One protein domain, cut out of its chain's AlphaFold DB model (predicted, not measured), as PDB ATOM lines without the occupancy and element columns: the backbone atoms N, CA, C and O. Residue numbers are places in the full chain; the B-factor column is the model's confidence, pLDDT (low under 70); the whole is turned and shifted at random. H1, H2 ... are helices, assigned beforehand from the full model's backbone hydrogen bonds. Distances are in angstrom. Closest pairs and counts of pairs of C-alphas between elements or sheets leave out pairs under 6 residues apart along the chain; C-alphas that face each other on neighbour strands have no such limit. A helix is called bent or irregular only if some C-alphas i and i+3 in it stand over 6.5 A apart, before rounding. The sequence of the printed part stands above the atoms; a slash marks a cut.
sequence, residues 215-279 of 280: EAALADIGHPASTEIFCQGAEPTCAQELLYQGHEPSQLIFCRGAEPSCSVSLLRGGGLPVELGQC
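This is residues 215 to 279 of the 280 residues of an uncharacterized protein of Myxococcales bacterium (UniProt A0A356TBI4). The chain winds in three stacked turns of two short helices each, a small solenoid: H1, H3 and H5 lie side by side in one layer, and H2, H4 and H6 lie side by side in a second layer packed on it. The printed part has 65 residues with six named helices, H1 to H6 in order along the chain, which hold 46 of them, and no named strand; the class is all helix. The whole is compact, with a radius of gyration of the C-alphas of 10.5 A and spans of 28 by 20 by 16 A.

The longest helices by residues are H3, residues 236 to 244, 12.2 A, and H5, residues 260 to 268, 12.1 A. H1 is residues 215 to 221, beginning at C-alpha 215 (189.723, 216.287, 130.049). H2 is residues 225 to 231, H4 is 249 to 255, and H6 is 273 to 279, ending at C-alpha 279 (205.688, 224.730, 117.282). H4 is only just irregular: C-alphas 250 and 253 are 6.51 A apart.

H3 and H4 are the hub, touching three helices each. They form a helical hairpin at a steep tilt of 39 degrees, opposite ways; their closest C-alphas, Cys 238 and Cys 255, are 5.7 A apart. H3 touches H5 at a shallow tilt of 8 degrees, the same way, closest at the C-alphas of Cys 238 and Ser 263, 5.6 A. H3 touches H1 at a shallow tilt of 15 degrees, closest at Gln 240 and Ala 217, C-alphas 5.9 A apart. H4 touches H2, C-alphas of Leu 252 and Phe 230 closest at 5.7 A, and H6, Phe 254 and Leu 276 at 5.8 A. H1 and H5 are apart. Every O i to N i+4 pair is within hydrogen-bond range in H1, H3 and H5; in H2, H4 and H6 it is 0 of 3 each, with 3 of 4 O i to N i+3 pairs within range in each.

The C-alphas farthest apart, Ser 226 and Gly 269, are 29.0 A apart. The printed part has no cut, and the five links are tight. Mean pLDDT of the printed part is 88.5, and no printed residue is under 70.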
ATOM      1  N   GLU A 215     191.094 216.648 129.685       86.38
ATOM      2  CA  GLU A 215     189.723 216.287 130.049       86.38
ATOM      3  C   GLU A 215     189.196 217.134 131.215       86.38
ATOM      4  O   GLU A 215     188.065 217.617 131.176       86.38
ATOM      5  N   ALA A 216     190.029 217.379 132.230       82.94
ATOM      6  CA  ALA A 216     189.668 218.247 133.345       82.94
ATOM      7  C   ALA A 216     189.448 219.699 132.888       82.94
ATOM      8  O   ALA A 216     188.499 220.332 133.342       82.94
ATOM      9  N   ALA A 217     190.262 220.208 131.955       84.81
ATOM     10  CA  ALA A 217     190.075 221.540 131.376       84.81
ATOM     11  C   ALA A 217     188.772 221.638 130.557       84.81
ATOM     12  O   ALA A 217     188.040 222.620 130.680       84.81
ATOM     13  N   LEU A 218     188.426 220.605 129.776       87.88
ATOM     14  CA  LEU A 218     187.144 220.546 129.062       87.88
ATOM     15  C   LEU A 218     185.950 220.569 130.023       87.88
ATOM     16  O   LEU A 218     184.994 221.310 129.793       87.88
ATOM     17  N   ALA A 219     186.012 219.777 131.095       85.38
ATOM     18  CA  ALA A 219     184.957 219.711 132.100       85.38
ATOM     19  C   ALA A 219     184.788 221.040 132.857       85.38
ATOM     20  O   ALA A 219     183.657 221.468 133.080       85.38
ATOM     21  N   ASP A 220     185.895 221.706 133.200       84.31
ATOM     22  CA  ASP A 220     185.913 223.003 133.895       84.31
ATOM     23  C   ASP A 220     185.260 224.114 133.054       84.31
ATOM     24  O   ASP A 220     184.482 224.923 133.556       84.31
ATOM     25  N   ILE A 221     185.499 224.096 131.740       85.31
ATOM     26  CA  ILE A 221     184.947 225.074 130.787       85.31
ATOM     27  C   ILE A 221     183.507 224.714 130.358       85.31
ATOM     28  O   ILE A 221     182.798 225.525 129.760       85.31
ATOM     29  N   GLY A 222     183.022 223.520 130.715       85.81
ATOM     30  CA  GLY A 222     181.658 223.071 130.428       85.81
ATOM     31  C   GLY A 222     181.474 222.490 129.025       85.81
ATOM     32  O   GLY A 222     180.351 222.456 128.513       85.81
ATOM     33  N   HIS A 223     182.553 222.019 128.396       86.06
ATOM     34  CA  HIS A 223     182.464 221.277 127.145       86.06
ATOM     35  C   HIS A 223     181.917 219.857 127.379       86.06
ATOM     36  O   HIS A 223     182.179 219.240 128.414       86.06
ATOM     37  N   PRO A 224     181.128 219.313 126.437       84.75
ATOM     38  CA  PRO A 224     180.545 217.985 126.585       84.75
ATOM     39  C   PRO A 224     181.624 216.894 126.518       84.75
ATOM     40  O   PRO A 224     182.550 216.988 125.724       84.75
ATOM     41  N   ALA A 225     181.457 215.794 127.257       81.31
ATOM     42  CA  ALA A 225     182.420 214.678 127.270       81.31
ATOM     43  C   ALA A 225     182.721 214.092 125.871       81.31
ATOM     44  O   ALA A 225     183.796 213.563 125.620       81.31
ATOM     45  N   SER A 226     181.817 214.251 124.895       82.56
ATOM     46  CA  SER A 226     182.073 213.853 123.504       82.56
ATOM     47  C   SER A 226     183.284 214.550 122.872       82.56
ATOM     48  O   SER A 226     183.824 214.040 121.893       82.56
ATOM     49  N   THR A 227     183.716 215.705 123.392       86.62
ATOM     50  CA  THR A 227     184.904 216.413 122.899       86.62
ATOM     51  C   THR A 227     186.211 215.905 123.505       86.62
ATOM     52  O   THR A 227     187.273 216.292 123.025       86.62
ATOM     53  N   GLU A 228     186.174 214.991 124.480       86.25
ATOM     54  CA  GLU A 228     187.378 214.344 125.031       86.25
ATOM     55  C   GLU A 228     188.155 213.569 123.957       86.25
ATOM     56  O   GLU A 228     189.371 213.426 124.047       86.25
ATOM     57  N   ILE A 229     187.487 213.146 122.875       85.50
ATOM     58  CA  ILE A 229     188.149 212.523 121.721       85.50
ATOM     59  C   ILE A 229     189.264 213.405 121.136       85.50
ATOM     60  O   ILE A 229     190.262 212.889 120.634       85.50
ATOM     61  N   PHE A 230     189.131 214.730 121.231       89.19
ATOM     62  CA  PHE A 230     190.121 215.675 120.721       89.19
ATOM     63  C   PHE A 230     191.323 215.854 121.658       89.19
ATOM     64  O   PHE A 230     192.365 216.329 121.210       89.19
ATOM     65  N   CYS A 231     191.229 215.411 122.917       88.19
ATOM     66  CA  CYS A 231     192.367 215.357 123.835       88.19
ATOM     67  C   CYS A 231     193.373 214.260 123.460       88.19
ATOM     68  O   CYS A 231     194.514 214.276 123.923       88.19
ATOM     69  N   GLN A 232     192.988 213.302 122.609       87.56
ATOM     70  CA  GLN A 232     193.820 212.144 122.317       87.56
ATOM     71  C   GLN A 232     195.116 212.525 121.576       87.56
ATOM     72  O   GLN A 232     195.148 212.757 120.363       87.56
ATOM     73  N   GLY A 233     196.223 212.523 122.322       83.81
ATOM     74  CA  GLY A 233     197.557 212.860 121.823       83.81
ATOM     75  C   GLY A 233     197.850 214.361 121.759       83.81
ATOM     76  O   GLY A 233     198.882 214.733 121.203       83.81
ATOM     77  N   ALA A 234     196.974 215.213 122.297       90.06
ATOM     78  CA  ALA A 234     197.259 216.630 122.481       90.06
ATOM     79  C   ALA A 234     198.235 216.826 123.653       90.06
ATOM     80  O   ALA A 234     198.139 216.140 124.672       90.06
ATOM     81  N   GLU A 235     199.183 217.754 123.515       89.88
ATOM     82  CA  GLU A 235     200.053 218.134 124.629       89.88
ATOM     83  C   GLU A 235     199.220 218.867 125.704       89.88
ATOM     84  O   GLU A 235     198.460 219.776 125.354       89.88
ATOM     85  N   PRO A 236     199.298 218.468 126.989       87.06
ATOM     86  CA  PRO A 236     198.382 218.940 128.030       87.06
ATOM     87  C   PRO A 236     198.471 220.447 128.296       87.06
ATOM     88  O   PRO A 236     197.443 221.075 128.539       87.06
ATOM     89  N   THR A 237     199.662 221.042 128.212       89.12
ATOM     90  CA  THR A 237     199.867 222.479 128.460       89.12
ATOM     91  C   THR A 237     199.268 223.322 127.333       89.12
ATOM     92  O   THR A 237     198.532 224.275 127.585       89.12
ATOM     93  N   CYS A 238     199.521 222.934 126.083       91.50
ATOM     94  CA  CYS A 238     198.934 223.523 124.886       91.50
ATOM     95  C   CYS A 238     197.413 223.388 124.899       91.50
ATOM     96  O   CYS A 238     196.707 224.360 124.646       91.50
ATOM     97  N   ALA A 239     196.905 222.193 125.220       91.75
ATOM     98  CA  ALA A 239     195.476 221.913 125.268       91.75
ATOM     99  C   ALA A 239     194.761 222.802 126.290       91.75
ATOM    100  O   ALA A 239     193.741 223.411 125.979       91.75
ATOM    101  N   GLN A 240     195.328 222.906 127.489       90.06
ATOM    102  CA  GLN A 240     194.801 223.744 128.554       90.06
ATOM    103  C   GLN A 240     194.764 225.222 128.144       90.06
ATOM    104  O   GLN A 240     193.724 225.868 128.268       90.06
ATOM    105  N   GLU A 241     195.882 225.759 127.646       91.31
ATOM    106  CA  GLU A 241     195.964 227.166 127.249       91.31
ATOM    107  C   GLU A 241     195.001 227.467 126.095       91.31
ATOM    108  O   GLU A 241     194.286 228.461 126.141       91.31
ATOM    109  N   LEU A 242     194.898 226.578 125.104       91.75
ATOM    110  CA  LEU A 242     193.968 226.734 123.986       91.75
ATOM    111  C   LEU A 242     192.523 226.848 124.488       91.75
ATOM    112  O   LEU A 242     191.809 227.779 124.112       91.75
ATOM    113  N   LEU A 243     192.108 225.941 125.372       91.44
ATOM    114  CA  LEU A 243     190.747 225.926 125.903       91.44
ATOM    115  C   LEU A 243     190.460 227.149 126.790       91.44
ATOM    116  O   LEU A 243     189.407 227.768 126.642       91.44
ATOM    117  N   TYR A 244     191.392 227.565 127.653       89.38
ATOM    118  CA  TYR A 244     191.200 228.761 128.489       89.38
ATOM    119  C   TYR A 244     191.171 230.071 127.699       89.38
ATOM    120  O   TYR A 244     190.538 231.028 128.140       89.38
ATOM    121  N   GLN A 245     191.795 230.112 126.522       87.75
ATOM    122  CA  GLN A 245     191.665 231.235 125.588       87.75
ATOM    123  C   GLN A 245     190.320 231.221 124.826       87.75
ATOM    124  O   GLN A 245     190.048 232.115 124.026       87.75
ATOM    125  N   GLY A 246     189.447 230.239 125.086       87.88
ATOM    126  CA  GLY A 246     188.104 230.141 124.510       87.88
ATOM    127  C   GLY A 246     188.068 229.537 123.106       87.88
ATOM    128  O   GLY A 246     187.081 229.705 122.387       87.88
ATOM    129  N   HIS A 247     189.138 228.858 122.691       91.12
ATOM    130  CA  HIS A 247     189.196 228.172 121.406       91.12
ATOM    131  C   HIS A 247     188.440 226.838 121.439       91.12
ATOM    132  O   HIS A 247     188.360 226.167 122.467       91.12
ATOM    133  N   GLU A 248     187.873 226.437 120.297       89.94
ATOM    134  CA  GLU A 248     187.016 225.251 120.236       89.94
ATOM    135  C   GLU A 248     187.801 223.941 120.438       89.94
ATOM    136  O   GLU A 248     188.893 223.787 119.881       89.94
ATOM    137  N   PRO A 249     187.219 222.927 121.113       91.00
ATOM    138  CA  PRO A 249     187.879 221.642 121.362       91.00
ATOM    139  C   PRO A 249     188.371 220.917 120.103       91.00
ATOM    140  O   PRO A 249     189.360 220.192 120.154       91.00
ATOM    141  N   SER A 250     187.742 221.131 118.942       89.81
ATOM    142  CA  SER A 250     188.197 220.545 117.673       89.81
ATOM    143  C   SER A 250     189.595 221.019 117.253       89.81
ATOM    144  O   SER A 250     190.252 220.357 116.451       89.81
ATOM    145  N   GLN A 251     190.066 222.152 117.782       91.75
ATOM    146  CA  GLN A 251     191.381 222.728 117.494       91.75
ATOM    147  C   GLN A 251     192.503 222.102 118.339       91.75
ATOM    148  O   GLN A 251     193.679 222.305 118.039       91.75
ATOM    149  N   LEU A 252     192.174 221.244 119.311       91.88
ATOM    150  CA  LEU A 252     193.160 220.466 120.072       91.88
ATOM    151  C   LEU A 252     194.017 219.547 119.182       91.88
ATOM    152  O   LEU A 252     195.138 219.196 119.546       91.88
ATOM    153  N   ILE A 253     193.555 219.237 117.964       89.88
ATOM    154  CA  ILE A 253     194.343 218.519 116.952       89.88
ATOM    155  C   ILE A 253     195.676 219.213 116.622       89.88
ATOM    156  O   ILE A 253     196.657 218.546 116.270       89.88
ATOM    157  N   PHE A 254     195.746 220.541 116.761       90.94
ATOM    158  CA  PHE A 254     196.961 221.304 116.498       90.94
ATOM    159  C   PHE A 254     197.988 221.183 117.631       90.94
ATOM    160  O   PHE A 254     199.186 221.164 117.350       90.94
ATOM    161  N   CYS A 255     197.544 220.936 118.867       91.81
ATOM    162  CA  CYS A 255     198.413 220.692 120.024       91.81
ATOM    163  C   CYS A 255     199.146 219.342 119.989       91.81
ATOM    164  O   CYS A 255     200.007 219.076 120.828       91.81
ATOM    165  N   ARG A 256     198.831 218.458 119.037       90.88
ATOM    166  CA  ARG A 256     199.483 217.150 118.928       90.88
ATOM    167  C   ARG A 256     200.946 217.280 118.506       90.88
ATOM    168  O   ARG A 256     201.225 217.595 117.355       90.88
ATOM    169  N   GLY A 257     201.870 216.985 119.418       86.00
ATOM    170  CA  GLY A 257     203.312 217.098 119.170       86.00
ATOM    171  C   GLY A 257     203.835 218.536 119.141       86.00
ATOM    172  O   GLY A 257     204.933 218.748 118.647       86.00
ATOM    173  N   ALA A 258     203.057 219.507 119.629       90.50
ATOM    174  CA  ALA A 258     203.523 220.878 119.795       90.50
ATOM    175  C   ALA A 258     204.413 220.997 121.042       90.50
ATOM    176  O   ALA A 258     204.141 220.382 122.074       90.50
ATOM    177  N   GLU A 259     205.461 221.812 120.958       92.31
ATOM    178  CA  GLU A 259     206.335 222.126 122.077       92.31
ATOM    179  C   GLU A 259     205.583 223.001 123.108       92.31
ATOM    180  O   GLU A 259     204.977 224.015 122.725       92.31
ATOM    181  N   PRO A 260     205.625 222.665 124.413       88.31
ATOM    182  CA  PRO A 260     204.860 223.375 125.443       88.31
ATOM    183  C   PRO A 260     205.195 224.873 125.533       88.31
ATOM    184  O   PRO A 260     204.305 225.711 125.642       88.31
ATOM    185  N   SER A 261     206.478 225.240 125.451       88.81
ATOM    186  CA  SER A 261     206.929 226.639 125.525       88.81
ATOM    187  C   SER A 261     206.438 227.467 124.342       88.81
ATOM    188  O   SER A 261     205.856 228.533 124.535       88.81
ATOM    189  N   CYS A 262     206.647 226.966 123.123       92.31
ATOM    190  CA  CYS A 262     206.241 227.659 121.903       92.31
ATOM    191  C   CYS A 262     204.719 227.838 121.833       92.31
ATOM    192  O   CYS A 262     204.238 228.943 121.580       92.31
ATOM    193  N   SER A 263     203.960 226.775 122.114       92.94
ATOM    194  CA  SER A 263     202.496 226.792 122.035       92.94
ATOM    195  C   SER A 263     201.863 227.772 123.022       92.94
ATOM    196  O   SER A 263     201.016 228.575 122.631       92.94
ATOM    197  N   VAL A 264     202.322 227.784 124.276       91.88
ATOM    198  CA  VAL A 264     201.835 228.722 125.295       91.88
ATOM    199  C   VAL A 264     202.178 230.168 124.934       91.88
ATOM    200  O   VAL A 264     201.324 231.046 125.053       91.88
ATOM    201  N   SER A 265     203.406 230.438 124.479       90.62
ATOM    202  CA  SER A 265     203.808 231.785 124.061       90.62
ATOM    203  C   SER A 265     202.986 232.296 122.878       90.62
ATOM    204  O   SER A 265     202.602 233.464 122.870       90.62
ATOM    205  N   LEU A 266     202.683 231.426 121.912       91.44
ATOM    206  CA  LEU A 266     201.872 231.766 120.748       91.44
ATOM    207  C   LEU A 266     200.422 232.068 121.145       91.44
ATOM    208  O   LEU A 266     199.903 233.124 120.789       91.44
ATOM    209  N   LEU A 267     199.790 231.192 121.933       92.00
ATOM    210  CA  LEU A 267     198.392 231.348 122.350       92.00
ATOM    211  C   LEU A 267     198.193 232.571 123.254       92.00
ATOM    212  O   LEU A 267     197.290 233.370 123.019       92.00
ATOM    213  N   ARG A 268     199.091 232.806 124.221       90.75
ATOM    214  CA  ARG A 268     199.055 234.022 125.060       90.75
ATOM    215  C   ARG A 268     199.364 235.299 124.286       90.75
ATOM    216  O   ARG A 268     198.951 236.378 124.700       90.75
ATOM    217  N   GLY A 269     200.092 235.181 123.176       87.00
ATOM    218  CA  GLY A 269     200.351 236.268 122.237       87.00
ATOM    219  C   GLY A 269     199.171 236.595 121.316       87.00
ATOM    220  O   GLY A 269     199.285 237.525 120.520       87.00
ATOM    221  N   GLY A 270     198.054 235.858 121.409       86.81
ATOM    222  CA  GLY A 270     196.894 236.008 120.526       86.81
ATOM    223  C   GLY A 270     197.061 235.333 119.161       86.81
ATOM    224  O   GLY A 270     196.339 235.673 118.224       86.81
ATOM    225  N   GLY A 271     198.023 234.415 119.030       86.81
ATOM    226  CA  GLY A 271     198.229 233.624 117.821       86.81
ATOM    227  C   GLY A 271     197.079 232.651 117.566       86.81
ATOM    228  O   GLY A 271     196.373 232.222 118.481       86.81
ATOM    229  N   LEU A 272     196.874 232.303 116.298       88.94
ATOM    230  CA  LEU A 272     195.766 231.447 115.893       88.94
ATOM    231  C   LEU A 272     196.109 229.966 116.123       88.94
ATOM    232  O   LEU A 272     197.232 229.544 115.851       88.94
ATOM    233  N   PRO A 273     195.136 229.114 116.487       87.62
ATOM    234  CA  PRO A 273     195.372 227.683 116.707       87.62
ATOM    235  C   PRO A 273     195.973 226.935 115.507       87.62
ATOM    236  O   PRO A 273     196.682 225.950 115.688       87.62
ATOM    237  N   VAL A 274     195.754 227.414 114.278       88.69
ATOM    238  CA  VAL A 274     196.380 226.856 113.064       88.69
ATOM    239  C   VAL A 274     197.901 227.077 113.017       88.69
ATOM    240  O   VAL A 274     198.621 226.299 112.397       88.69
ATOM    241  N   GLU A 275     198.408 228.107 113.698       87.06
ATOM    242  CA  GLU A 275     199.833 228.458 113.740       87.06
ATOM    243  C   GLU A 275     200.627 227.578 114.711       87.06
ATOM    244  O   GLU A 275     201.847 227.497 114.600       87.06
ATOM    245  N   LEU A 276     199.953 226.817 115.584       90.19
ATOM    246  CA  LEU A 276     200.588 225.832 116.469       90.19
ATOM    247  C   LEU A 276     201.353 224.738 115.707       90.19
ATOM    248  O   LEU A 276     202.231 224.093 116.273       90.19
ATOM    249  N   GLY A 277     201.075 224.551 114.411       86.19
ATOM    250  CA  GLY A 277     201.883 223.691 113.543       86.19
ATOM    251  C   GLY A 277     203.346 224.138 113.414       86.19
ATOM    252  O   GLY A 277     204.190 223.311 113.092       86.19
ATOM    253  N   GLN A 278     203.654 225.411 113.691       88.06
ATOM    254  CA  GLN A 278     205.016 225.960 113.694       88.06
ATOM    255  C   GLN A 278     205.797 225.604 114.968       88.06
ATOM    256  O   GLN A 278     207.012 225.763 115.005       88.06
ATOM    257  N   CYS A 279     205.106 225.124 116.003       87.94
ATOM    258  CA  CYS A 279     205.688 224.730 117.282       87.94
ATOM    259  C   CYS A 279     206.044 223.235 117.340       87.94
ATOM    260  O   CYS A 279     206.123 222.690 118.435       87.94
TER     261      CYS A 279